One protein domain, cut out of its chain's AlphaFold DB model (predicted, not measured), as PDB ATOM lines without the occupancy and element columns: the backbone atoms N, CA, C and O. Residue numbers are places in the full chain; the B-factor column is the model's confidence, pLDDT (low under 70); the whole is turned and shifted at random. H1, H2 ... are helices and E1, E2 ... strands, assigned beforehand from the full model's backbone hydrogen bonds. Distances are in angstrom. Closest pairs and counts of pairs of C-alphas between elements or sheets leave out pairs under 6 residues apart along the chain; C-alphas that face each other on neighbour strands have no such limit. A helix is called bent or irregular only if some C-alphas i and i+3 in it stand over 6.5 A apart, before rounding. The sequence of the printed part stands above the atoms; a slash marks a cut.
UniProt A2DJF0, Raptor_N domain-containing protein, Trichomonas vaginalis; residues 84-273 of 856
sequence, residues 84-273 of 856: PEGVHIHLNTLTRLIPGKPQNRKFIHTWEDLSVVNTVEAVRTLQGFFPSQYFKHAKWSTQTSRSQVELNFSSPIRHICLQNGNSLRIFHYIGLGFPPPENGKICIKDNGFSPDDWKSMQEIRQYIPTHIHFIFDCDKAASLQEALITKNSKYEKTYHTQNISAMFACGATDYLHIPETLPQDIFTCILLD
ATOM      1  N   PRO A  84     169.809 144.933 123.333       71.25
ATOM      2  CA  PRO A  84     168.462 144.482 122.994       71.25
ATOM      3  C   PRO A  84     168.496 143.482 121.831       71.25
ATOM      4  O   PRO A  84     168.932 143.819 120.732       71.25
ATOM      5  N   GLU A  85     168.037 142.258 122.081       71.69
ATOM      6  CA  GLU A  85     167.973 141.183 121.076       71.69
ATOM      7  C   GLU A  85     166.564 141.043 120.488       71.69
ATOM      8  O   GLU A  85     166.418 140.742 119.305       71.69
ATOM      9  N   GLY A  86     165.521 141.296 121.287       76.69
ATOM     10  CA  GLY A  86     164.145 141.229 120.806       76.69
ATOM     11  C   GLY A  86     163.079 141.737 121.780       76.69
ATOM     12  O   GLY A  86     163.262 141.762 122.999       76.69
ATOM     13  N   VAL A  87     161.943 142.128 121.210       80.62
ATOM     14  CA  VAL A  87     160.720 142.565 121.888       80.62
ATOM     15  C   VAL A  87     159.580 141.676 121.395       80.62
ATOM     16  O   VAL A  87     159.207 141.728 120.223       80.62
ATOM     17  N   HIS A  88     159.006 140.872 122.286       83.81
ATOM     18  CA  HIS A  88     157.821 140.067 121.994       83.81
ATOM     19  C   HIS A  88     156.599 140.787 122.552       83.81
ATOM     20  O   HIS A  88     156.488 141.002 123.759       83.81
ATOM     21  N   ILE A  89     155.691 141.172 121.662       85.00
ATOM     22  CA  ILE A  89     154.471 141.897 121.996       85.00
ATOM     23  C   ILE A  89     153.299 140.939 121.852       85.00
ATOM     24  O   ILE A  89     153.095 140.347 120.792       85.00
ATOM     25  N   HIS A  90     152.531 140.777 122.918       84.69
ATOM     26  CA  HIS A  90     151.335 139.961 122.945       84.69
ATOM     27  C   HIS A  90     150.104 140.868 123.022       84.69
ATOM     28  O   HIS A  90     149.932 141.606 123.994       84.69
ATOM     29  N   LEU A  91     149.281 140.834 121.974       81.38
ATOM     30  CA  LEU A  91     148.188 141.777 121.745       81.38
ATOM     31  C   LEU A  91     146.846 141.043 121.756       81.38
ATOM     32  O   LEU A  91     146.481 140.406 120.769       81.38
ATOM     33  N   ASN A  92     146.105 141.179 122.855       76.81
ATOM     34  CA  ASN A  92     144.749 140.656 123.009       76.81
ATOM     35  C   ASN A  92     143.734 141.794 122.845       76.81
ATOM     36  O   ASN A  92     143.122 142.267 123.807       76.81
ATOM     37  N   THR A  93     143.625 142.281 121.611       70.44
ATOM     38  CA  THR A  93     142.849 143.479 121.248       70.44
ATOM     39  C   THR A  93     141.927 143.284 120.051       70.44
ATOM     40  O   THR A  93     140.970 144.048 119.895       70.44
ATOM     41  N   LEU A  94     142.154 142.272 119.205       68.75
ATOM     42  CA  LEU A  94     141.412 142.131 117.948       68.75
ATOM     43  C   LEU A  94     139.984 141.617 118.161       68.75
ATOM     44  O   LEU A  94     139.103 141.904 117.351       68.75
ATOM     45  N   THR A  95     139.702 140.929 119.269       62.25
ATOM     46  CA  THR A  95     138.333 140.509 119.624       62.25
ATOM     47  C   THR A  95     137.347 141.655 119.830       62.25
ATOM     48  O   THR A  95     136.150 141.465 119.591       62.25
ATOM     49  N   ARG A  96     137.804 142.855 120.221       60.59
ATOM     50  CA  ARG A  96     136.942 144.054 120.271       60.59
ATOM     51  C   ARG A  96     136.468 144.496 118.879       60.59
ATOM     52  O   ARG A  96     135.482 145.220 118.789       60.59
ATOM     53  N   LEU A  97     137.121 144.027 117.812       57.78
ATOM     54  CA  LEU A  97     136.809 144.329 116.412       57.78
ATOM     55  C   LEU A  97     135.951 143.245 115.727       57.78
ATOM     56  O   LEU A  97     135.677 143.353 114.532       57.78
ATOM     57  N   ILE A  98     135.519 142.196 116.443       55.38
ATOM     58  CA  ILE A  98     134.701 141.120 115.856       55.38
ATOM     59  C   ILE A  98     133.279 141.631 115.543       55.38
ATOM     60  O   ILE A  98     132.592 142.119 116.448       55.38
ATOM     61  N   PRO A  99     132.786 141.475 114.297       42.47
ATOM     62  CA  PRO A  99     131.438 141.894 113.926       42.47
ATOM     63  C   PRO A  99     130.374 141.055 114.651       42.47
ATOM     64  O   PRO A  99     130.405 139.827 114.611       42.47
ATOM     65  N   GLY A 100     129.409 141.721 115.296       46.53
ATOM     66  CA  GLY A 100     128.261 141.076 115.956       46.53
ATOM     67  C   GLY A 100     127.952 141.569 117.376       46.53
ATOM     68  O   GLY A 100     126.841 141.365 117.858       46.53
ATOM     69  N   LYS A 101     128.885 142.267 118.034       47.72
ATOM     70  CA  LYS A 101     128.590 143.113 119.208       47.72
ATOM     71  C   LYS A 101     128.306 144.553 118.739       47.72
ATOM     72  O   LYS A 101     128.835 144.944 117.700       47.72
ATOM     73  N   PRO A 102     127.481 145.349 119.449       42.97
ATOM     74  CA  PRO A 102     127.121 146.697 119.002       42.97
ATOM     75  C   PRO A 102     128.347 147.622 118.941       42.97
ATOM     76  O   PRO A 102     128.855 148.057 119.974       42.97
ATOM     77  N   GLN A 103     128.785 147.960 117.723       53.34
ATOM     78  CA  GLN A 103     129.922 148.844 117.410       53.34
ATOM     79  C   GLN A 103     129.610 150.341 117.655       53.34
ATOM     80  O   GLN A 103     129.997 151.207 116.881       53.34
ATOM     81  N   ASN A 104     128.895 150.663 118.736       50.22
ATOM     82  CA  ASN A 104     128.476 152.034 119.065       50.22
ATOM     83  C   ASN A 104     129.475 152.795 119.960       50.22
ATOM     84  O   ASN A 104     129.139 153.869 120.454       50.22
ATOM     85  N   ARG A 105     130.668 152.245 120.219       66.12
ATOM     86  CA  ARG A 105     131.705 152.885 121.046       66.12
ATOM     87  C   ARG A 105     132.991 153.052 120.261       66.12
ATOM     88  O   ARG A 105     133.436 152.117 119.597       66.12
ATOM     89  N   LYS A 106     133.575 154.241 120.379       80.56
ATOM     90  CA  LYS A 106     134.839 154.596 119.741       80.56
ATOM     91  C   LYS A 106     135.967 153.782 120.375       80.56
ATOM     92  O   LYS A 106     136.023 153.674 121.599       80.56
ATOM     93  N   PHE A 107     136.862 153.212 119.571       85.75
ATOM     94  CA  PHE A 107     137.976 152.409 120.085       85.75
ATOM     95  C   PHE A 107     139.301 152.891 119.502       85.75
ATOM     96  O   PHE A 107     139.794 152.373 118.502       85.75
ATOM     97  N   ILE A 108     139.866 153.911 120.149       89.56
ATOM     98  CA  ILE A 108     141.194 154.428 119.823       89.56
ATOM     99  C   ILE A 108     142.247 153.509 120.454       89.56
ATOM    100  O   ILE A 108     142.157 153.175 121.637       89.56
ATOM    101  N   HIS A 109     143.251 153.128 119.674       90.38
ATOM    102  CA  HIS A 109     144.391 152.326 120.108       90.38
ATOM    103  C   HIS A 109     145.632 152.762 119.320       90.38
ATOM    104  O   HIS A 109     145.540 152.994 118.114       90.38
ATOM    105  N   THR A 110     146.805 152.875 119.951       91.50
ATOM    106  CA  THR A 110     148.042 153.368 119.303       91.50
ATOM    107  C   THR A 110     147.824 154.679 118.525       91.50
ATOM    108  O   THR A 110     148.378 154.883 117.447       91.50
ATOM    109  N   TRP A 111     146.976 155.558 119.074       93.06
ATOM    110  CA  TRP A 111     146.514 156.832 118.497       93.06
ATOM    111  C   TRP A 111     145.621 156.800 117.252       93.06
ATOM    112  O   TRP A 111     145.210 157.869 116.798       93.06
ATOM    113  N   GLU A 112     145.261 155.627 116.746       90.94
ATOM    114  CA  GLU A 112     144.372 155.477 115.594       90.94
ATOM    115  C   GLU A 112     143.025 154.885 116.030       90.94
ATOM    116  O   GLU A 112     142.949 154.106 116.981       90.94
ATOM    117  N   ASP A 113     141.938 155.268 115.362       89.38
ATOM    118  CA  ASP A 113     140.610 154.728 115.664       89.38
ATOM    119  C   ASP A 113     140.435 153.368 114.982       89.38
ATOM    120  O   ASP A 113     140.200 153.277 113.777       89.38
ATOM    121  N   LEU A 114     140.562 152.290 115.754       87.50
ATOM    122  CA  LEU A 114     140.423 150.939 115.223       87.50
ATOM    123  C   LEU A 114     138.957 150.537 115.005       87.50
ATOM    124  O   LEU A 114     138.708 149.537 114.339       87.50
ATOM    125  N   SER A 115     137.983 151.304 115.511       81.94
ATOM    126  CA  SER A 115     136.555 150.994 115.324       81.94
ATOM    127  C   SER A 115     136.047 151.250 113.899       81.94
ATOM    128  O   SER A 115     135.019 150.692 113.515       81.94
ATOM    129  N   VAL A 116     136.772 152.047 113.103       84.31
ATOM    130  CA  VAL A 116     136.389 152.425 111.727       84.31
ATOM    131  C   VAL A 116     137.130 151.653 110.627       84.31
ATOM    132  O   VAL A 116     136.822 151.835 109.451       84.31
ATOM    133  N   VAL A 117     138.088 150.789 110.983       82.25
ATOM    134  CA  VAL A 117     138.888 149.988 110.035       82.25
ATOM    135  C   VAL A 117     138.584 148.496 110.168       82.25
ATOM    136  O   VAL A 117     138.109 148.025 111.199       82.25
ATOM    137  N   ASN A 118     138.878 147.714 109.127       82.62
ATOM    138  CA  ASN A 118     138.759 146.256 109.224       82.62
ATOM    139  C   ASN A 118     139.943 145.636 109.994       82.62
ATOM    140  O   ASN A 118     140.998 146.246 110.159       82.62
ATOM    141  N   THR A 119     139.801 144.383 110.436       80.50
ATOM    142  CA  THR A 119     140.822 143.691 111.246       80.50
ATOM    143  C   THR A 119     142.187 143.581 110.549       80.50
ATOM    144  O   THR A 119     143.215 143.575 111.221       80.50
ATOM    145  N   VAL A 120     142.233 143.522 109.211       82.81
ATOM    146  CA  VAL A 120     143.493 143.442 108.446       82.81
ATOM    147  C   VAL A 120     144.216 144.790 108.441       82.81
ATOM    148  O   VAL A 120     145.434 144.839 108.603       82.81
ATOM    149  N   GLU A 121     143.478 145.887 108.285       83.94
ATOM    150  CA  GLU A 121     143.997 147.251 108.434       83.94
ATOM    151  C   GLU A 121     144.432 147.536 109.871       83.94
ATOM    152  O   GLU A 121     145.547 148.012 110.062       83.94
ATOM    153  N   ALA A 122     143.639 147.148 110.875       83.50
ATOM    154  CA  ALA A 122     144.019 147.268 112.282       83.50
ATOM    155  C   ALA A 122     145.358 146.568 112.576       83.50
ATOM    156  O   ALA A 122     146.270 147.179 113.130       83.50
ATOM    157  N   VAL A 123     145.529 145.315 112.132       84.69
ATOM    158  CA  VAL A 123     146.798 144.581 112.279       84.69
ATOM    159  C   VAL A 123     147.955 145.295 111.572       84.69
ATOM    160  O   VAL A 123     149.037 145.387 112.148       84.69
ATOM    161  N   ARG A 124     147.746 145.851 110.369       86.44
ATOM    162  CA  ARG A 124     148.778 146.631 109.656       86.44
ATOM    163  C   ARG A 124     149.166 147.908 110.402       86.44
ATOM    164  O   ARG A 124     150.354 148.200 110.492       86.44
ATOM    165  N   THR A 125     148.200 148.638 110.958       87.38
ATOM    166  CA  THR A 125     148.445 149.840 111.771       87.38
ATOM    167  C   THR A 125     149.293 149.502 112.998       87.38
ATOM    168  O   THR A 125     150.325 150.132 113.225       87.38
ATOM    169  N   LEU A 126     148.938 148.437 113.727       88.50
ATOM    170  CA  LEU A 126     149.692 147.961 114.893       88.50
ATOM    171  C   LEU A 126     151.113 147.501 114.507       88.50
ATOM    172  O   LEU A 126     152.088 147.874 115.162       88.50
ATOM    173  N   GLN A 127     151.251 146.752 113.406       87.56
ATOM    174  CA  GLN A 127     152.543 146.324 112.848       87.56
ATOM    175  C   GLN A 127     153.403 147.485 112.322       87.56
ATOM    176  O   GLN A 127     154.621 147.343 112.246       87.56
ATOM    177  N   GLY A 128     152.805 148.626 111.973       87.75
ATOM    178  CA  GLY A 128     153.528 149.861 111.668       87.75
ATOM    179  C   GLY A 128     153.980 150.593 112.934       87.75
ATOM    180  O   GLY A 128     155.148 150.972 113.050       87.75
ATOM    181  N   PHE A 129     153.075 150.765 113.902       90.94
ATOM    182  CA  PHE A 129     153.340 151.517 115.128       90.94
ATOM    183  C   PHE A 129     154.425 150.860 115.985       90.94
ATOM    184  O   PHE A 129     155.477 151.458 116.197       90.94
ATOM    185  N   PHE A 130     154.218 149.627 116.454       90.00
ATOM    186  CA  PHE A 130     155.078 149.066 117.497       90.00
ATOM    187  C   PHE A 130     156.556 148.971 117.103       90.00
ATOM    188  O   PHE A 130     157.383 149.507 117.844       90.00
ATOM    189  N   PRO A 131     156.931 148.378 115.950       87.88
ATOM    190  CA  PRO A 131     158.326 148.351 115.541       87.88
ATOM    191  C   PRO A 131     158.876 149.765 115.361       87.88
ATOM    192  O   PRO A 131     159.947 150.052 115.885       87.88
ATOM    193  N   SER A 132     158.156 150.671 114.686       88.31
ATOM    194  CA  SER A 132     158.682 152.018 114.421       88.31
ATOM    195  C   SER A 132     158.965 152.812 115.698       88.31
ATOM    196  O   SER A 132     159.990 153.487 115.751       88.31
ATOM    197  N   GLN A 133     158.139 152.690 116.742       89.69
ATOM    198  CA  GLN A 133     158.403 153.340 118.028       89.69
ATOM    199  C   GLN A 133     159.555 152.669 118.789       89.69
ATOM    200  O   GLN A 133     160.492 153.352 119.196       89.69
ATOM    201  N   TYR A 134     159.564 151.336 118.914       88.38
ATOM    202  CA  TYR A 134     160.669 150.614 119.563       88.38
ATOM    203  C   TYR A 134     162.024 150.843 118.853       88.38
ATOM    204  O   TYR A 134     163.063 150.918 119.511       88.38
ATOM    205  N   PHE A 135     162.033 151.039 117.527       84.00
ATOM    206  CA  PHE A 135     163.235 151.408 116.768       84.00
ATOM    207  C   PHE A 135     163.715 152.854 117.008       84.00
ATOM    208  O   PHE A 135     164.905 153.102 116.830       84.00
ATOM    209  N   LYS A 136     162.866 153.796 117.458       82.88
ATOM    210  CA  LYS A 136     163.306 155.162 117.829       82.88
ATOM    211  C   LYS A 136     164.156 155.186 119.103       82.88
ATOM    212  O   LYS A 136     165.040 156.029 119.221       82.88
ATOM    213  N   HIS A 137     163.889 154.280 120.046       74.56
ATOM    214  CA  HIS A 137     164.452 154.317 121.405       74.56
ATOM    215  C   HIS A 137     165.768 153.535 121.577       74.56
ATOM    216  O   HIS A 137     166.312 153.504 122.678       74.56
ATOM    217  N   ALA A 138     166.307 152.891 120.531       66.19
ATOM    218  CA  ALA A 138     167.504 152.053 120.671       66.19
ATOM    219  C   ALA A 138     168.403 151.974 119.427       66.19
ATOM    220  O   ALA A 138     167.939 151.978 118.289       66.19
ATOM    221  N   LYS A 139     169.707 151.768 119.663       60.19
ATOM    222  CA  LYS A 139     170.639 151.215 118.671       60.19
ATOM    223  C   LYS A 139     170.625 149.689 118.805       60.19
ATOM    224  O   LYS A 139     171.122 149.154 119.791       60.19
ATOM    225  N   TRP A 140     170.017 149.011 117.839       63.38
ATOM    226  CA  TRP A 140     169.848 147.553 117.827       63.38
ATOM    227  C   TRP A 140     171.103 146.834 117.323       63.38
ATOM    228  O   TRP A 140     171.917 147.429 116.611       63.38
ATOM    229  N   SER A 141     171.262 145.547 117.652       52.94
ATOM    230  CA  SER A 141     172.364 144.746 117.109       52.94
ATOM    231  C   SER A 141     172.267 144.662 115.584       52.94
ATOM    232  O   SER A 141     171.232 144.283 115.039       52.94
ATOM    233  N   THR A 142     173.367 144.953 114.885       48.72
ATOM    234  CA  THR A 142     173.435 144.951 113.411       48.72
ATOM    235  C   THR A 142     173.267 143.563 112.781       48.72
ATOM    236  O   THR A 142     173.064 143.456 111.572       48.72
ATOM    237  N   GLN A 143     173.312 142.496 113.585       46.12
ATOM    238  CA  GLN A 143     172.958 141.141 113.172       46.12
ATOM    239  C   GLN A 143     171.448 140.894 113.334       46.12
ATOM    240  O   GLN A 143     170.901 141.000 114.430       46.12
ATOM    241  N   THR A 144     170.815 140.483 112.229       41.00
ATOM    242  CA  THR A 144     169.376 140.194 112.020       41.00
ATOM    243  C   THR A 144     168.444 141.412 111.918       41.00
ATOM    244  O   THR A 144     168.049 142.054 112.884       41.00
ATOM    245  N   SER A 145     168.057 141.716 110.679       44.97
ATOM    246  CA  SER A 145     167.154 142.800 110.307       44.97
ATOM    247  C   SER A 145     165.674 142.395 110.410       44.97
ATOM    248  O   SER A 145     165.276 141.313 109.988       44.97
ATOM    249  N   ARG A 146     164.833 143.316 110.908       43.69
ATOM    250  CA  ARG A 146     163.349 143.272 110.924       43.69
ATOM    251  C   ARG A 146     162.651 142.147 111.711       43.69
ATOM    252  O   ARG A 146     161.454 142.273 111.928       43.69
ATOM    253  N   SER A 147     163.342 141.114 112.193       54.16
ATOM    254  CA  SER A 147     162.747 140.020 112.989       54.16
ATOM    255  C   SER A 147     162.756 140.237 114.512       54.16
ATOM    256  O   SER A 147     162.398 139.329 115.251       54.16
ATOM    257  N   GLN A 148     163.187 141.409 114.990       64.75
ATOM    258  CA  GLN A 148     163.435 141.675 116.416       64.75
ATOM    259  C   GLN A 148     162.204 142.167 117.202       64.75
ATOM    260  O   GLN A 148     162.202 142.063 118.423       64.75
ATOM    261  N   VAL A 149     161.159 142.685 116.546       67.94
ATOM    262  CA  VAL A 149     159.897 143.076 117.207       67.94
ATOM    263  C   VAL A 149     158.772 142.195 116.667       67.94
ATOM    264  O   VAL A 149     158.337 142.371 115.530       67.94
ATOM    265  N   GLU A 150     158.323 141.226 117.463       74.25
ATOM    266  CA  GLU A 150     157.327 140.224 117.062       74.25
ATOM    267  C   GLU A 150     155.966 140.525 117.702       74.25
ATOM    268  O   GLU A 150     155.845 140.548 118.926       74.25
ATOM    269  N   LEU A 151     154.929 140.730 116.881       73.19
ATOM    270  CA  LEU A 151     153.550 140.926 117.339       73.19
ATOM    271  C   LEU A 151     152.785 139.597 117.252       73.19
ATOM    272  O   LEU A 151     152.558 139.074 116.159       73.19
ATOM    273  N   ASN A 152     152.359 139.075 118.399       74.38
ATOM    274  CA  ASN A 152     151.613 137.829 118.535       74.38
ATOM    275  C   ASN A 152     150.151 138.101 118.923       74.38
ATOM    276  O   ASN A 152     149.887 138.697 119.965       74.38
ATOM    277  N   PHE A 153     149.221 137.597 118.106       63.62
ATOM    278  CA  PHE A 153     147.765 137.779 118.261       63.62
ATOM    279  C   PHE A 153     146.994 136.472 118.568       63.62
ATOM    280  O   PHE A 153     145.786 136.493 118.773       63.62
ATOM    281  N   SER A 154     147.646 135.301 118.513       56.06
ATOM    282  CA  SER A 154     146.983 133.992 118.745       56.06
ATOM    283  C   SER A 154     147.918 132.777 118.884       56.06
ATOM    284  O   SER A 154     147.472 131.701 119.290       56.06
ATOM    285  N   SER A 155     149.201 132.911 118.536       53.16
ATOM    286  CA  SER A 155     150.189 131.828 118.622       53.16
ATOM    287  C   SER A 155     150.518 131.450 120.076       53.16
ATOM    288  O   SER A 155     150.628 132.345 120.916       53.16
ATOM    289  N   PRO A 156     150.781 130.163 120.389       55.22
ATOM    290  CA  PRO A 156     151.416 129.809 121.657       55.22
ATOM    291  C   PRO A 156     152.787 130.492 121.757       55.22
ATOM    292  O   PRO A 156     153.475 130.615 120.740       55.22
ATOM    293  N   ILE A 157     153.200 130.883 122.972       57.47
ATOM    294  CA  ILE A 157     154.556 131.391 123.235       57.47
ATOM    295  C   ILE A 157     155.548 130.330 122.746       57.47
ATOM    296  O   ILE A 157     155.707 129.273 123.357       57.47
ATOM    297  N   ARG A 158     156.187 130.594 121.603       52.88
ATOM    298  CA  ARG A 158     157.273 129.755 121.097       52.88
ATOM    299  C   ARG A 158     158.480 129.949 122.005       52.88
ATOM    300  O   ARG A 158     158.622 131.003 122.620       52.88
ATOM    301  N   HIS A 159     159.356 128.946 122.071       49.78
ATOM    302  CA  HIS A 159     160.631 129.092 122.770       49.78
ATOM    303  C   HIS A 159     161.322 130.369 122.293       49.78
ATOM    304  O   HIS A 159     161.709 130.468 121.127       49.78
ATOM    305  N   ILE A 160     161.482 131.320 123.212       53.97
ATOM    306  CA  ILE A 160     162.246 132.541 122.999       53.97
ATOM    307  C   ILE A 160     163.709 132.084 123.040       53.97
ATOM    308  O   ILE A 160     164.349 132.021 124.088       53.97
ATOM    309  N   CYS A 161     164.171 131.555 121.907       43.66
ATOM    310  CA  CYS A 161     165.233 130.555 121.889       43.66
ATOM    311  C   CYS A 161     166.586 131.157 122.283       43.66
ATOM    312  O   CYS A 161     166.893 132.297 121.945       43.66
ATOM    313  N   LEU A 162     167.390 130.403 123.029       46.91
ATOM    314  CA  LEU A 162     168.717 130.823 123.474       46.91
ATOM    315  C   LEU A 162     169.703 130.877 122.307       46.91
ATOM    316  O   LEU A 162     169.892 129.867 121.633       46.91
ATOM    317  N   GLN A 163     170.401 132.006 122.149       46.72
ATOM    318  CA  GLN A 163     171.685 132.032 121.436       46.72
ATOM    319  C   GLN A 163     172.800 132.754 122.208       46.72
ATOM    320  O   GLN A 163     173.933 132.297 122.132       46.72
ATOM    321  N   ASN A 164     172.511 133.792 123.007       49.41
ATOM    322  CA  ASN A 164     173.530 134.522 123.776       49.41
ATOM    323  C   ASN A 164     173.111 134.801 125.230       49.41
ATOM    324  O   ASN A 164     171.931 134.963 125.523       49.41
ATOM    325  N   GLY A 165     174.092 134.870 126.141       53.53
ATOM    326  CA  GLY A 165     173.865 135.150 127.570       53.53
ATOM    327  C   GLY A 165     173.675 136.634 127.919       53.53
ATOM    328  O   GLY A 165     172.994 136.948 128.893       53.53
ATOM    329  N   ASN A 166     174.225 137.539 127.100       60.00
ATOM    330  CA  ASN A 166     174.305 138.985 127.369       60.00
ATOM    331  C   ASN A 166     173.215 139.809 126.650       60.00
ATOM    332  O   ASN A 166     173.424 140.980 126.329       60.00
ATOM    333  N   SER A 167     172.055 139.219 126.364       68.38
ATOM    334  CA  SER A 167     170.950 139.911 125.693       68.38
ATOM    335  C   SER A 167     169.838 140.378 126.633       68.38
ATOM    336  O   SER A 167     169.436 139.673 127.560       68.38
ATOM    337  N   LEU A 168     169.302 141.567 126.345       75.88
ATOM    338  CA  LEU A 168     168.051 142.061 126.919       75.88
ATOM    339  C   LEU A 168     166.880 141.649 126.018       75.88
ATOM    340  O   LEU A 168     166.916 141.867 124.802       75.88
ATOM    341  N   ARG A 169     165.816 141.116 126.625       79.81
ATOM    342  CA  ARG A 169     164.544 140.826 125.949       79.81
ATOM    343  C   ARG A 169     163.380 141.508 126.661       79.81
ATOM    344  O   ARG A 169     163.359 141.576 127.891       79.81
ATOM    345  N   ILE A 170     162.412 142.003 125.894       85.81
ATOM    346  CA  ILE A 170     161.204 142.649 126.430       85.81
ATOM    347  C   ILE A 170     159.980 141.789 126.115       85.81
ATOM    348  O   ILE A 170     159.796 141.372 124.972       85.81
ATOM    349  N   PHE A 171     159.133 141.545 127.114       88.25
ATOM    350  CA  PHE A 171     157.806 140.956 126.943       88.25
ATOM    351  C   PHE A 171     156.748 142.019 127.237       88.25
ATOM    352  O   PHE A 171     156.617 142.472 128.374       88.25
ATOM    353  N   HIS A 172     156.000 142.422 126.218       92.06
ATOM    354  CA  HIS A 172     155.005 143.484 126.311       92.06
ATOM    355  C   HIS A 172     153.603 142.906 126.107       92.06
ATOM    356  O   HIS A 172     153.283 142.420 125.028       92.06
ATOM    357  N   TYR A 173     152.772 142.944 127.140       91.88
ATOM    358  CA  TYR A 173     151.407 142.432 127.134       91.88
ATOM    359  C   TYR A 173     150.398 143.579 127.111       91.88
ATOM    360  O   TYR A 173     150.423 144.419 128.010       91.88
ATOM    361  N   ILE A 174     149.486 143.572 126.137       91.44
ATOM    362  CA  ILE A 174     148.362 144.515 126.055       91.44
ATOM    363  C   ILE A 174     147.052 143.719 126.092       91.44
ATOM    364  O   ILE A 174     146.742 142.960 125.170       91.44
ATOM    365  N   GLY A 175     146.300 143.869 127.185       87.44
ATOM    366  CA  GLY A 175     145.152 143.026 127.556       87.44
ATOM    367  C   GLY A 175     143.779 143.687 127.390       87.44
ATOM    368  O   GLY A 175     142.866 143.430 128.178       87.44
ATOM    369  N   LEU A 176     143.613 144.583 126.417       77.50
ATOM    370  CA  LEU A 176     142.432 145.447 126.308       77.50
ATOM    371  C   LEU A 176     141.218 144.723 125.701       77.50
ATOM    372  O   LEU A 176     140.904 144.855 124.518       77.50
ATOM    373  N   GLY A 177     140.442 144.040 126.544       64.88
ATOM    374  CA  GLY A 177     139.212 143.336 126.137       64.88
ATOM    375  C   GLY A 177     138.962 142.000 126.826       64.88
ATOM    376  O   GLY A 177     137.906 141.407 126.612       64.88
ATOM    377  N   PHE A 178     139.901 141.563 127.659       68.62
ATOM    378  CA  PHE A 178     139.894 140.268 128.327       68.62
ATOM    379  C   PHE A 178     139.639 140.420 129.825       68.62
ATOM    380  O   PHE A 178     139.735 141.532 130.348       68.62
ATOM    381  N   PRO A 179     139.283 139.333 130.535       78.12
ATOM    382  CA  PRO A 179     139.344 139.333 131.988       78.12
ATOM    383  C   PRO A 179     140.734 139.801 132.464       78.12
ATOM    384  O   PRO A 179     141.739 139.414 131.856       78.12
ATOM    385  N   PRO A 180     140.801 140.618 133.532       85.38
ATOM    386  CA  PRO A 180     142.069 141.021 134.134       85.38
ATOM    387  C   PRO A 180     142.867 139.795 134.605       85.38
ATOM    388  O   PRO A 180     142.274 138.729 134.803       85.38
ATOM    389  N   PRO A 181     144.186 139.926 134.834       89.56
ATOM    390  CA  PRO A 181     145.000 138.838 135.351       89.56
ATOM    391  C   PRO A 181     144.418 138.243 136.639       89.56
ATOM    392  O   PRO A 181     143.954 138.963 137.525       89.56
ATOM    393  N   GLU A 182     144.455 136.915 136.749       84.62
ATOM    394  CA  GLU A 182     143.866 136.182 137.870       84.62
ATOM    395  C   GLU A 182     144.839 135.104 138.358       84.62
ATOM    396  O   GLU A 182     145.428 134.377 137.557       84.62
ATOM    397  N   ASN A 183     145.034 134.998 139.677       86.19
ATOM    398  CA  ASN A 183     145.886 133.983 140.315       86.19
ATOM    399  C   ASN A 183     147.303 133.872 139.700       86.19
ATOM    400  O   ASN A 183     147.832 132.774 139.510       86.19
ATOM    401  N   GLY A 184     147.914 135.010 139.341       87.00
ATOM    402  CA  GLY A 184     149.248 135.056 138.727       87.00
ATOM    403  C   GLY A 184     149.308 134.564 137.274       87.00
ATOM    404  O   GLY A 184     150.382 134.163 136.811       87.00
ATOM    405  N   LYS A 185     148.172 134.556 136.562       88.81
ATOM    406  CA  LYS A 185     148.055 134.147 135.157       88.81
ATOM    407  C   LYS A 185     147.549 135.282 134.266       88.81
ATOM    408  O   LYS A 185     146.759 136.112 134.706       88.81
ATOM    409  N   ILE A 186     147.948 135.256 132.994       88.12
ATOM    410  CA  ILE A 186     147.395 136.095 131.916       88.12
ATOM    411  C   ILE A 186     146.703 135.234 130.857       88.12
ATOM    412  O   ILE A 186     147.115 134.097 130.624       88.12
ATOM    413  N   CYS A 187     145.684 135.776 130.192       83.69
ATOM    414  CA  CYS A 187     145.086 135.167 129.000       83.69
ATOM    415  C   CYS A 187     145.989 135.405 127.777       83.69
ATOM    416  O   CYS A 187     146.520 136.508 127.641       83.69
ATOM    417  N   ILE A 188     146.176 134.399 126.910       77.44
ATOM    418  CA  ILE A 188     147.107 134.421 125.754       77.44
ATOM    419  C   ILE A 188     146.418 134.130 124.398       77.44
ATOM    420  O   ILE A 188     147.068 134.071 123.353       77.44
ATOM    421  N   LYS A 189     145.091 133.962 124.366       70.19
ATOM    422  CA  LYS A 189     144.344 133.852 123.102       70.19
ATOM    423  C   LYS A 189     143.168 134.808 123.034       70.19
ATOM    424  O   LYS A 189     142.420 134.957 123.996       70.19
ATOM    425  N   ASP A 190     142.962 135.331 121.826       58.75
ATOM    426  CA  ASP A 190     141.794 136.129 121.472       58.75
ATOM    427  C   ASP A 190     140.507 135.259 121.388       58.75
ATOM    428  O   ASP A 190     139.464 135.597 121.943       58.75
ATOM    429  N   ASN A 191     140.548 134.096 120.724       53.28
ATOM    430  CA  ASN A 191     139.328 133.379 120.312       53.28
ATOM    431  C   ASN A 191     138.863 132.254 121.257       53.28
ATOM    432  O   ASN A 191     139.251 131.100 121.084       53.28
ATOM    433  N   GLY A 192     137.902 132.583 122.128       55.03
ATOM    434  CA  GLY A 192     137.091 131.631 122.901       55.03
ATOM    435  C   GLY A 192     137.765 131.151 124.187       55.03
ATOM    436  O   GLY A 192     138.857 130.609 124.147       55.03
ATOM    437  N   PHE A 193     137.104 131.329 125.334       56.69
ATOM    438  CA  PHE A 193     137.691 131.026 126.644       56.69
ATOM    439  C   PHE A 193     137.817 129.516 126.915       56.69
ATOM    440  O   PHE A 193     136.826 128.863 127.243       56.69
ATOM    441  N   SER A 194     139.043 128.988 126.869       65.62
ATOM    442  CA  SER A 194     139.436 127.708 127.473       65.62
ATOM    443  C   SER A 194     140.325 127.936 128.710       65.62
ATOM    444  O   SER A 194     141.108 128.890 128.741       65.62
ATOM    445  N   PRO A 195     140.299 127.051 129.728       62.56
ATOM    446  CA  PRO A 195     141.298 127.051 130.801       62.56
ATOM    447  C   PRO A 195     142.757 126.999 130.307       62.56
ATOM    448  O   PRO A 195     143.640 127.518 130.986       62.56
ATOM    449  N   ASP A 196     143.004 126.427 129.122       67.00
ATOM    450  CA  ASP A 196     144.338 126.325 128.504       67.00
ATOM    451  C   ASP A 196     144.905 127.665 127.999       67.00
ATOM    452  O   ASP A 196     146.109 127.771 127.741       67.00
ATOM    453  N   ASP A 197     144.057 128.688 127.842       74.81
ATOM    454  CA  ASP A 197     144.458 130.017 127.364       74.81
ATOM    455  C   ASP A 197     145.099 130.873 128.463       74.81
ATOM    456  O   ASP A 197     145.724 131.892 128.167       74.81
ATOM    457  N   TRP A 198     144.990 130.442 129.722       82.06
ATOM    458  CA  TRP A 198     145.605 131.092 130.874       82.06
ATOM    459  C   TRP A 198     147.012 130.562 131.138       82.06
ATOM    460  O   TRP A 198     147.194 129.395 131.493       82.06
ATOM    461  N   LYS A 199     148.016 131.441 131.055       84.44
ATOM    462  CA  LYS A 199     149.423 131.124 131.326       84.44
ATOM    463  C   LYS A 199     149.932 131.795 132.586       84.44
ATOM    464  O   LYS A 199     149.828 133.010 132.736       84.44
ATOM    465  N   SER A 200     150.489 130.991 133.491       86.06
ATOM    466  CA  SER A 200     151.120 131.487 134.714       86.06
ATOM    467  C   SER A 200     152.427 132.223 134.420       86.06
ATOM    468  O   SER A 200     153.153 131.877 133.488       86.06
ATOM    469  N   MET A 201     152.788 133.203 135.255       84.50
ATOM    470  CA  MET A 201     154.089 133.882 135.136       84.50
ATOM    471  C   MET A 201     155.267 132.899 135.229       84.50
ATOM    472  O   MET A 201     156.293 133.095 134.584       84.50
ATOM    473  N   GLN A 202     155.103 131.798 135.969       77.50
ATOM    474  CA  GLN A 202     156.090 130.721 136.067       77.50
ATOM    475  C   GLN A 202     156.270 129.978 134.733       77.50
ATOM    476  O   GLN A 202     157.405 129.751 134.314       77.50
ATOM    477  N   GLU A 203     155.176 129.666 134.026       77.88
ATOM    478  CA  GLU A 203     155.243 129.100 132.672       77.88
ATOM    479  C   GLU A 203     155.906 130.054 131.677       77.88
ATOM    480  O   GLU A 203     156.623 129.590 130.800       77.88
ATOM    481  N   ILE A 204     155.702 131.370 131.794       77.81
ATOM    482  CA  ILE A 204     156.346 132.343 130.895       77.81
ATOM    483  C   ILE A 204     157.850 132.427 131.188       77.81
ATOM    484  O   ILE A 204     158.661 132.354 130.265       77.81
ATOM    485  N   ARG A 205     158.241 132.490 132.469       72.56
ATOM    486  CA  ARG A 205     159.650 132.538 132.900       72.56
ATOM    487  C   ARG A 205     160.473 131.331 132.442       72.56
ATOM    488  O   ARG A 205     161.648 131.500 132.134       72.56
ATOM    489  N   GLN A 206     159.889 130.133 132.336       67.38
ATOM    490  CA  GLN A 206     160.633 128.937 131.901       67.38
ATOM    491  C   GLN A 206     161.178 129.049 130.460       67.38
ATOM    492  O   GLN A 206     162.161 128.394 130.117       67.38
ATOM    493  N   TYR A 207     160.561 129.890 129.619       63.75
ATOM    494  CA  TYR A 207     160.989 130.125 128.238       63.75
ATOM    495  C   TYR A 207     162.053 131.228 128.111       63.75
ATOM    496  O   TYR A 207     162.498 131.498 126.996       63.75
ATOM    497  N   ILE A 208     162.439 131.890 129.213       63.16
ATOM    498  CA  ILE A 208     163.194 133.152 129.195       63.16
ATOM    499  C   ILE A 208     164.284 133.121 130.283       63.16
ATOM    500  O   ILE A 208     163.990 133.356 131.453       63.16
ATOM    501  N   PRO A 209     165.541 132.786 129.938       53.72
ATOM    502  CA  PRO A 209     166.503 132.282 130.919       53.72
ATOM    503  C   PRO A 209     167.404 133.322 131.600       53.72
ATOM    504  O   PRO A 209     167.883 133.016 132.687       53.72
ATOM    505  N   THR A 210     167.648 134.499 131.008       64.19
ATOM    506  CA  THR A 210     168.661 135.469 131.483       64.19
ATOM    507  C   THR A 210     168.049 136.757 132.043       64.19
ATOM    508  O   THR A 210     167.717 136.802 133.223       64.19
ATOM    509  N   HIS A 211     167.898 137.805 131.227       74.69
ATOM    510  CA  HIS A 211     167.413 139.121 131.647       74.69
ATOM    511  C   HIS A 211     166.162 139.501 130.859       74.69
ATOM    512  O   HIS A 211     166.155 139.476 129.624       74.69
ATOM    513  N   ILE A 212     165.101 139.869 131.576       81.12
ATOM    514  CA  ILE A 212     163.822 140.241 130.972       81.12
ATOM    515  C   ILE A 212     163.232 141.493 131.610       81.12
ATOM    516  O   ILE A 212     163.197 141.646 132.834       81.12
ATOM    517  N   HIS A 213     162.720 142.357 130.738       88.88
ATOM    518  CA  HIS A 213     161.820 143.437 131.092       88.88
ATOM    519  C   HIS A 213     160.381 143.084 130.692       88.88
ATOM    520  O   HIS A 213     160.121 142.747 129.536       88.88
ATOM    521  N   PHE A 214     159.442 143.160 131.630       92.44
ATOM    522  CA  PHE A 214     158.016 142.976 131.368       92.44
ATOM    523  C   PHE A 214     157.282 144.320 131.324       92.44
ATOM    524  O   PHE A 214     157.536 145.193 132.145       92.44
ATOM    525  N   ILE A 215     156.312 144.468 130.427       96.19
ATOM    526  CA  ILE A 215     155.397 145.617 130.397       96.19
ATOM    527  C   ILE A 215     153.975 145.062 130.324       96.19
ATOM    528  O   ILE A 215     153.682 144.269 129.431       96.19
ATOM    529  N   PHE A 216     153.100 145.454 131.252       95.62
ATOM    530  CA  PHE A 216     151.706 145.002 131.310       95.62
ATOM    531  C   PHE A 216     150.738 146.188 131.225       95.62
ATOM    532  O   PHE A 216     150.529 146.893 132.215       95.62
ATOM    533  N   ASP A 217     150.120 146.366 130.055       95.56
ATOM    534  CA  ASP A 217     149.044 147.330 129.806       95.56
ATOM    535  C   ASP A 217     147.679 146.620 129.833       95.56
ATOM    536  O   ASP A 217     147.191 146.071 128.838       95.56
ATOM    537  N   CYS A 218     147.117 146.499 131.037       92.94
ATOM    538  CA  CYS A 218     145.836 145.842 131.298       92.94
ATOM    539  C   CYS A 218     145.250 146.264 132.657       92.94
ATOM    540  O   CYS A 218     145.956 146.805 133.511       92.94
ATOM    541  N   ASP A 219     143.963 145.978 132.857       92.25
ATOM    542  CA  ASP A 219     143.296 146.088 134.159       92.25
ATOM    543  C   ASP A 219     143.988 145.200 135.207       92.25
ATOM    544  O   ASP A 219     144.407 144.084 134.902       92.25
ATOM    545  N   LYS A 220     144.077 145.667 136.457       93.50
ATOM    546  CA  LYS A 220     144.732 144.989 137.591       93.50
ATOM    547  C   LYS A 220     146.182 144.555 137.348       93.50
ATOM    548  O   LYS A 220     146.631 143.579 137.954       93.50
ATOM    549  N   ALA A 221     146.932 145.247 136.491       94.69
ATOM    550  CA  ALA A 221     148.261 144.819 136.043       94.69
ATOM    551  C   ALA A 221     149.216 144.437 137.197       94.69
ATOM    552  O   ALA A 221     149.844 143.376 137.146       94.69
ATOM    553  N   ALA A 222     149.286 145.232 138.275       94.44
ATOM    554  CA  ALA A 222     150.182 144.948 139.403       94.44
ATOM    555  C   ALA A 222     149.815 143.691 140.227       94.44
ATOM    556  O   ALA A 222     150.620 143.246 141.042       94.44
ATOM    557  N   SER A 223     148.662 143.046 139.992       93.69
ATOM    558  CA  SER A 223     148.339 141.735 140.594       93.69
ATOM    559  C   SER A 223     149.315 140.621 140.181       93.69
ATOM    560  O   SER A 223     149.453 139.614 140.874       93.69
ATOM    561  N   LEU A 224     150.054 140.812 139.081       92.94
ATOM    562  CA  LEU A 224     151.103 139.902 138.616       92.94
ATOM    563  C   LEU A 224     152.435 140.053 139.373       92.94
ATOM    564  O   LEU A 224     153.311 139.197 139.230       92.94
ATOM    565  N   GLN A 225     152.608 141.109 140.175       90.56
ATOM    566  CA  GLN A 225     153.879 141.448 140.823       90.56
ATOM    567  C   GLN A 225     154.389 140.327 141.745       90.56
ATOM    568  O   GLN A 225     155.547 139.919 141.641       90.56
ATOM    569  N   GLU A 226     153.525 139.771 142.597       87.62
ATOM    570  CA  GLU A 226     153.882 138.663 143.495       87.62
ATOM    571  C   GLU A 226     154.249 137.388 142.714       87.62
ATOM    572  O   GLU A 226     155.252 136.735 143.012       87.62
ATOM    573  N   ALA A 227     153.501 137.072 141.652       87.06
ATOM    574  CA  ALA A 227     153.744 135.903 140.803       87.06
ATOM    575  C   ALA A 227     155.067 135.986 140.015       87.06
ATOM    576  O   ALA A 227     155.653 134.952 139.682       87.06
ATOM    577  N   LEU A 228     155.554 137.199 139.730       84.56
ATOM    578  CA  LEU A 228     156.857 137.439 139.103       84.56
ATOM    579  C   LEU A 228     158.013 137.339 140.106       84.56
ATOM    580  O   LEU A 228     159.045 136.756 139.771       84.56
ATOM    581  N   ILE A 229     157.839 137.857 141.326       81.00
ATOM    582  CA  ILE A 229     158.873 137.860 142.378       81.00
ATOM    583  C   ILE A 229     159.042 136.472 143.021       81.00
ATOM    584  O   ILE A 229     160.162 136.084 143.359       81.00
ATOM    585  N   THR A 230     157.954 135.710 143.172       76.06
ATOM    586  CA  THR A 230     157.953 134.411 143.867       76.06
ATOM    587  C   THR A 230     158.985 133.446 143.270       76.06
ATOM    588  O   THR A 230     158.909 133.052 142.103       76.06
ATOM    589  N   LYS A 231     159.964 133.044 144.091       64.94
ATOM    590  CA  LYS A 231     160.984 132.047 143.737       64.94
ATOM    591  C   LYS A 231     160.370 130.646 143.774       64.94
ATOM    592  O   LYS A 231     159.640 130.316 144.703       64.94
ATOM    593  N   ASN A 232     160.661 129.822 142.768       58.47
ATOM    594  CA  ASN A 232     160.063 128.495 142.622       58.47
ATOM    595  C   ASN A 232     161.127 127.394 142.769       58.47
ATOM    596  O   ASN A 232     161.916 127.158 141.852       58.47
ATOM    597  N   SER A 233     161.122 126.707 143.914       54.75
ATOM    598  CA  SER A 233     162.149 125.733 144.325       54.75
ATOM    599  C   SER A 233     162.344 124.558 143.361       54.75
ATOM    600  O   SER A 233     163.429 123.981 143.291       54.75
ATOM    601  N   LYS A 234     161.335 124.223 142.544       52.75
ATOM    602  CA  LYS A 234     161.450 123.189 141.500       52.75
ATOM    603  C   LYS A 234     162.451 123.525 140.388       52.75
ATOM    604  O   LYS A 234     162.899 122.607 139.707       52.75
ATOM    605  N   TYR A 235     162.787 124.801 140.197       52.22
ATOM    606  CA  TYR A 235     163.578 125.274 139.057       52.22
ATOM    607  C   TYR A 235     164.887 125.978 139.465       52.22
ATOM    608  O   TYR A 235     165.675 126.342 138.596       52.22
ATOM    609  N   GLU A 236     165.169 126.140 140.764       50.72
ATOM    610  CA  GLU A 236     166.310 126.933 141.263       50.72
ATOM    611  C   GLU A 236     167.669 126.529 140.674       50.72
ATOM    612  O   GLU A 236     168.439 127.405 140.284       50.72
ATOM    613  N   LYS A 237     167.923 125.223 140.499       45.12
ATOM    614  CA  LYS A 237     169.213 124.676 140.027       45.12
ATOM    615  C   LYS A 237     169.694 125.187 138.658       45.12
ATOM    616  O   LYS A 237     170.848 124.941 138.323       45.12
ATOM    617  N   THR A 238     168.854 125.882 137.885       44.06
ATOM    618  CA  THR A 238     169.191 126.378 136.536       44.06
ATOM    619  C   THR A 238     169.127 127.909 136.400       44.06
ATOM    620  O   THR A 238     169.637 128.439 135.417       44.06
ATOM    621  N   TYR A 239     168.518 128.641 137.346       48.19
ATOM    622  CA  TYR A 239     168.087 130.040 137.126       48.19
ATOM    623  C   TYR A 239     168.471 131.033 138.241       48.19
ATOM    624  O   TYR A 239     167.808 132.057 138.415       48.19
ATOM    625  N   HIS A 240     169.536 130.770 139.005       42.66
ATOM    626  CA  HIS A 240     169.954 131.614 140.140       42.66
ATOM    627  C   HIS A 240     170.362 133.072 139.792       42.66
ATOM    628  O   HIS A 240     170.621 133.846 140.709       42.66
ATOM    629  N   THR A 241     170.394 133.469 138.513       48.69
ATOM    630  CA  THR A 241     170.922 134.761 138.024       48.69
ATOM    631  C   THR A 241     169.918 135.622 137.231       48.69
ATOM    632  O   THR A 241     170.322 136.550 136.533       48.69
ATOM    633  N   GLN A 242     168.609 135.348 137.310       56.28
ATOM    634  CA  GLN A 242     167.604 136.130 136.570       56.28
ATOM    635  C   GLN A 242     167.329 137.513 137.179       56.28
ATOM    636  O   GLN A 242     166.549 137.635 138.126       56.28
ATOM    637  N   ASN A 243     167.877 138.565 136.570       70.75
ATOM    638  CA  ASN A 243     167.454 139.941 136.831       70.75
ATOM    639  C   ASN A 243     166.146 140.227 136.074       70.75
ATOM    640  O   ASN A 243     166.130 140.403 134.853       70.75
ATOM    641  N   ILE A 244     165.038 140.254 136.816       80.56
ATOM    642  CA  ILE A 244     163.703 140.572 136.301       80.56
ATOM    643  C   ILE A 244     163.383 142.029 136.611       80.56
ATOM    644  O   ILE A 244     163.518 142.474 137.749       80.56
ATOM    645  N   SER A 245     162.889 142.748 135.608       89.69
ATOM    646  CA  SER A 245     162.252 144.051 135.787       89.69
ATOM    647  C   SER A 245     160.865 144.059 135.151       89.69
ATOM    648  O   SER A 245     160.592 143.272 134.245       89.69
ATOM    649  N   ALA A 246     159.968 144.908 135.642       93.62
ATOM    650  CA  ALA A 246     158.595 144.983 135.156       93.62
ATOM    651  C   ALA A 246     157.998 146.385 135.309       93.62
ATOM    652  O   ALA A 246     158.361 147.112 136.233       93.62
ATOM    653  N   MET A 247     157.029 146.715 134.461       97.62
ATOM    654  CA  MET A 247     156.166 147.888 134.570       97.62
ATOM    655  C   MET A 247     154.696 147.475 134.428       97.62
ATOM    656  O   MET A 247     154.358 146.632 133.594       97.62
ATOM    657  N   PHE A 248     153.818 148.084 135.223       97.19
ATOM    658  CA  PHE A 248     152.391 147.773 135.292       97.19
ATOM    659  C   PHE A 248     151.566 149.057 135.148       97.19
ATOM    660  O   PHE A 248     151.783 150.011 135.899       97.19
ATOM    661  N   ALA A 249     150.601 149.066 134.225       96.62
ATOM    662  CA  ALA A 249     149.786 150.243 133.908       96.62
ATOM    663  C   ALA A 249     148.862 150.718 135.045       96.62
ATOM    664  O   ALA A 249     148.449 151.876 135.050       96.62
ATOM    665  N   CYS A 250     148.512 149.840 135.989       95.00
ATOM    666  CA  CYS A 250     147.642 150.158 137.121       95.00
ATOM    667  C   CYS A 250     147.898 149.244 138.339       95.00
ATOM    668  O   CYS A 250     148.562 148.205 138.221       95.00
ATOM    669  N   GLY A 251     147.375 149.626 139.512       94.06
ATOM    670  CA  GLY A 251     147.451 148.847 140.749       94.06
ATOM    671  C   GLY A 251     146.677 147.524 140.698       94.06
ATOM    672  O   GLY A 251     145.877 147.275 139.802       94.06
ATOM    673  N   ALA A 252     146.897 146.643 141.679       93.25
ATOM    674  CA  ALA A 252     146.351 145.276 141.678       93.25
ATOM    675  C   ALA A 252     144.812 145.200 141.789       93.25
ATOM    676  O   ALA A 252     144.214 144.164 141.497       93.25
ATOM    677  N   THR A 253     144.172 146.289 142.210       91.69
ATOM    678  CA  THR A 253     142.716 146.451 142.333       91.69
ATOM    679  C   THR A 253     142.106 147.327 141.244       91.69
ATOM    680  O   THR A 253     140.881 147.383 141.129       91.69
ATOM    681  N   ASP A 254     142.942 148.005 140.466       90.94
ATOM    682  CA  ASP A 254     142.554 149.160 139.666       90.94
ATOM    683  C   ASP A 254     142.118 148.734 138.257       90.94
ATOM    684  O   ASP A 254     142.527 147.693 137.739       90.94
ATOM    685  N   TYR A 255     141.292 149.564 137.624       89.88
ATOM    686  CA  TYR A 255     140.829 149.379 136.249       89.88
ATOM    687  C   TYR A 255     141.214 150.601 135.406       89.88
ATOM    688  O   TYR A 255     141.139 151.742 135.869       89.88
ATOM    689  N   LEU A 256     141.608 150.367 134.156       87.25
ATOM    690  CA  LEU A 256     142.017 151.380 133.187       87.25
ATOM    691  C   LEU A 256     140.783 152.088 132.606       87.25
ATOM    692  O   LEU A 256     140.367 151.861 131.470       87.25
ATOM    693  N   HIS A 257     140.175 152.972 133.397       84.62
ATOM    694  CA  HIS A 257     139.020 153.783 132.998       84.62
ATOM    695  C   HIS A 257     139.418 154.987 132.121       84.62
ATOM    696  O   HIS A 257     139.133 156.141 132.441       84.62
ATOM    697  N   ILE A 258     140.090 154.714 131.001       88.75
ATOM    698  CA  ILE A 258     140.591 155.737 130.077       88.75
ATOM    699  C   ILE A 258     139.446 156.293 129.207       88.75
ATOM    700  O   ILE A 258     138.723 155.504 128.590       88.75
ATOM    701  N   PRO A 259     139.272 157.628 129.100       88.81
ATOM    702  CA  PRO A 259     138.239 158.233 128.257       88.81
ATOM    703  C   PRO A 259     138.283 157.762 126.795       88.81
ATOM    704  O   PRO A 259     139.352 157.714 126.195       88.81
ATOM    705  N   GLU A 260     137.121 157.517 126.175       84.69
ATOM    706  CA  GLU A 260     137.004 157.052 124.770       84.69
ATOM    707  C   GLU A 260     137.587 158.040 123.728       84.69
ATOM    708  O   GLU A 260     137.753 157.710 122.552       84.69
ATOM    709  N   THR A 261     137.909 159.271 124.140       88.19
ATOM    710  CA  THR A 261     138.616 160.274 123.327       88.19
ATOM    711  C   THR A 261     140.127 160.044 123.240       88.19
ATOM    712  O   THR A 261     140.791 160.755 122.488       88.19
ATOM    713  N   LEU A 262     140.673 159.099 124.007       91.94
ATOM    714  CA  LEU A 262     142.098 158.787 124.114       91.94
ATOM    715  C   LEU A 262     142.366 157.305 123.781       91.94
ATOM    716  O   LEU A 262     141.457 156.480 123.914       91.94
ATOM    717  N   PRO A 263     143.603 156.953 123.370       92.75
ATOM    718  CA  PRO A 263     144.025 155.563 123.224       92.75
ATOM    719  C   PRO A 263     143.728 154.752 124.481       92.75
ATOM    720  O   PRO A 263     144.001 155.201 125.588       92.75
ATOM    721  N   GLN A 264     143.171 153.557 124.323       90.69
ATOM    722  CA  GLN A 264     142.886 152.672 125.454       90.69
ATOM    723  C   GLN A 264     144.165 152.004 125.994       90.69
ATOM    724  O   GLN A 264     144.213 151.643 127.163       90.69
ATOM    725  N   ASP A 265     145.212 151.926 125.168       92.38
ATOM    726  CA  ASP A 265     146.602 151.567 125.481       92.38
ATOM    727  C   ASP A 265     147.434 152.817 125.841       92.38
ATOM    728  O   ASP A 265     148.548 153.020 125.354       92.38
ATOM    729  N   ILE A 266     146.870 153.741 126.633       94.62
ATOM    730  CA  ILE A 266     147.529 155.031 126.904       94.62
ATOM    731  C   ILE A 266     148.866 154.859 127.637       94.62
ATOM    732  O   ILE A 266     149.782 155.648 127.415       94.62
ATOM    733  N   PHE A 267     149.016 153.821 128.465       96.75
ATOM    734  CA  PHE A 267     150.262 153.550 129.176       96.75
ATOM    735  C   PHE A 267     151.365 153.131 128.197       96.75
ATOM    736  O   PHE A 267     152.428 153.755 128.166       96.75
ATOM    737  N   THR A 268     151.079 152.174 127.309       96.25
ATOM    738  CA  THR A 268     151.904 151.861 126.136       96.25
ATOM    739  C   THR A 268     152.231 153.110 125.311       96.25
ATOM    740  O   THR A 268     153.389 153.314 124.936       96.25
ATOM    741  N   CYS A 269     151.241 153.959 125.028       95.88
ATOM    742  CA  CYS A 269     151.439 155.176 124.244       95.88
ATOM    743  C   CYS A 269     152.392 156.165 124.931       95.88
ATOM    744  O   CYS A 269     153.245 156.723 124.248       95.88
ATOM    745  N   ILE A 270     152.323 156.332 126.257       96.50
ATOM    746  CA  ILE A 270     153.263 157.175 127.018       96.50
ATOM    747  C   ILE A 270     154.678 156.589 126.994       96.50
ATOM    748  O   ILE A 270     155.642 157.334 126.824       96.50
ATOM    749  N   LEU A 271     154.822 155.266 127.126       96.44
ATOM    750  CA  LEU A 271     156.131 154.608 127.099       96.44
ATOM    751  C   LEU A 271     156.825 154.691 125.730       96.44
ATOM    752  O   LEU A 271     158.054 154.754 125.683       96.44
ATOM    753  N   LEU A 272     156.063 154.677 124.631       94.38
ATOM    754  CA  LEU A 272     156.600 154.542 123.269       94.38
ATOM    755  C   LEU A 272     156.527 155.820 122.416       94.38
ATOM    756  O   LEU A 272     157.384 155.999 121.554       94.38
ATOM    757  N   ASP A 273     155.552 156.699 122.657       94.19
ATOM    758  CA  ASP A 273     155.311 157.968 121.945       94.19
ATOM    759  C   ASP A 273     154.994 159.094 122.966       94.19
ATOM    760  O   ASP A 273     153.862 159.601 123.053       94.19
TER     761      ASP A 273
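This is residues 84 to 273 of the 856 residues of the protein "Raptor_N domain-containing protein" of Trichomonas vaginalis (UniProt A2DJF0). A twisted wall of five parallel strands, in the order E2 E1 E3 E6 E7, has helices over both of its faces: H2 and H5 over one, H4 over the other. On H4's side a small hairpin, E4 and E5, and the short helix H3 lie next to H4, and long loops reach out past the ends of the strands. The printed part has 190 residues, with five named helices and seven named strands running E1 H1 H2 E2 E3 E4 E5 H3 E6 H4 E7 H5; the class is mixed, with 81 residues in named elements, under half. It is compact, with a radius of gyration of the C-alphas of 16.8 A and spans of 53 by 40 by 26 A.

The large sheet holds E2, residues 149 to 152; E1, residues 84 to 91, 20.5 A long, starting at C-alpha 84 (168.462, 144.482, 122.994); E3, residues 167 to 174, 23.1 A; E6, residues 211 to 217, 20.2 A; and E7, residues 244 to 248, 13.4 A. The helices are H1, 94 to 97; H2, 119 to 136, 26.1 A; H3, 201 to 205; H4, 221 to 229, 14.2 A; and H5, 266 to 272, ending at C-alpha 272 (156.600, 154.542, 123.269). E4 is residues 185 to 187 and E5 198 to 200.

The sheet is twisted, its C-alphas up to 4.2 A off the best plane. Within hydrogen-bond range are N 150 and O 87 for E2 and E1, 2.9 A; N 88 and O 170 for E1 and E3, 2.8 A; N 173 and O 215 for E3 and E6, 2.8 A; and N 247 and O 214 for E6 and E7, 2.8 A. H2 is over E2 at a height of 8.5 A, and H5 is over E6 on the same face at 9.6 A. H4, only just irregular with C-alphas 223 and 226 7.0 A apart, is over E7 on the opposite face at 8.8 A. Two strand-helix-strand units, parallel neighbour strands joined through helices, have right-handed crossovers: E1, H1 H2, E2 and E6, H4, E7. H3 and H4 touch, closest at the C-alphas of Met 201 and Leu 228, 6.0 A. In the antiparallel hairpin E4 and E5, N 199 and O 186 are 2.8 A apart. H1 is not on the sheet. Every O i to N i+4 pair is within range in H3 and H5, 13 of 14 in H2, and 2 of 5 in H4, which has 5 of 6 O i to N i+3 pairs; H1 is too short for an i+4 pair.

The C-alphas of Asn 104 and Lys 237, the two farthest apart, are 53.4 A apart. The printed part has no cut. The long links are H1 to H2, H2 to E2, E2 to E3, H4 to E7 and E7 to H5. The mean pLDDT of the printed part is 75.8, with 65 residues under 70, among them residues 94 to 105, 138 to 149, 153 to 167 and 231 to 242.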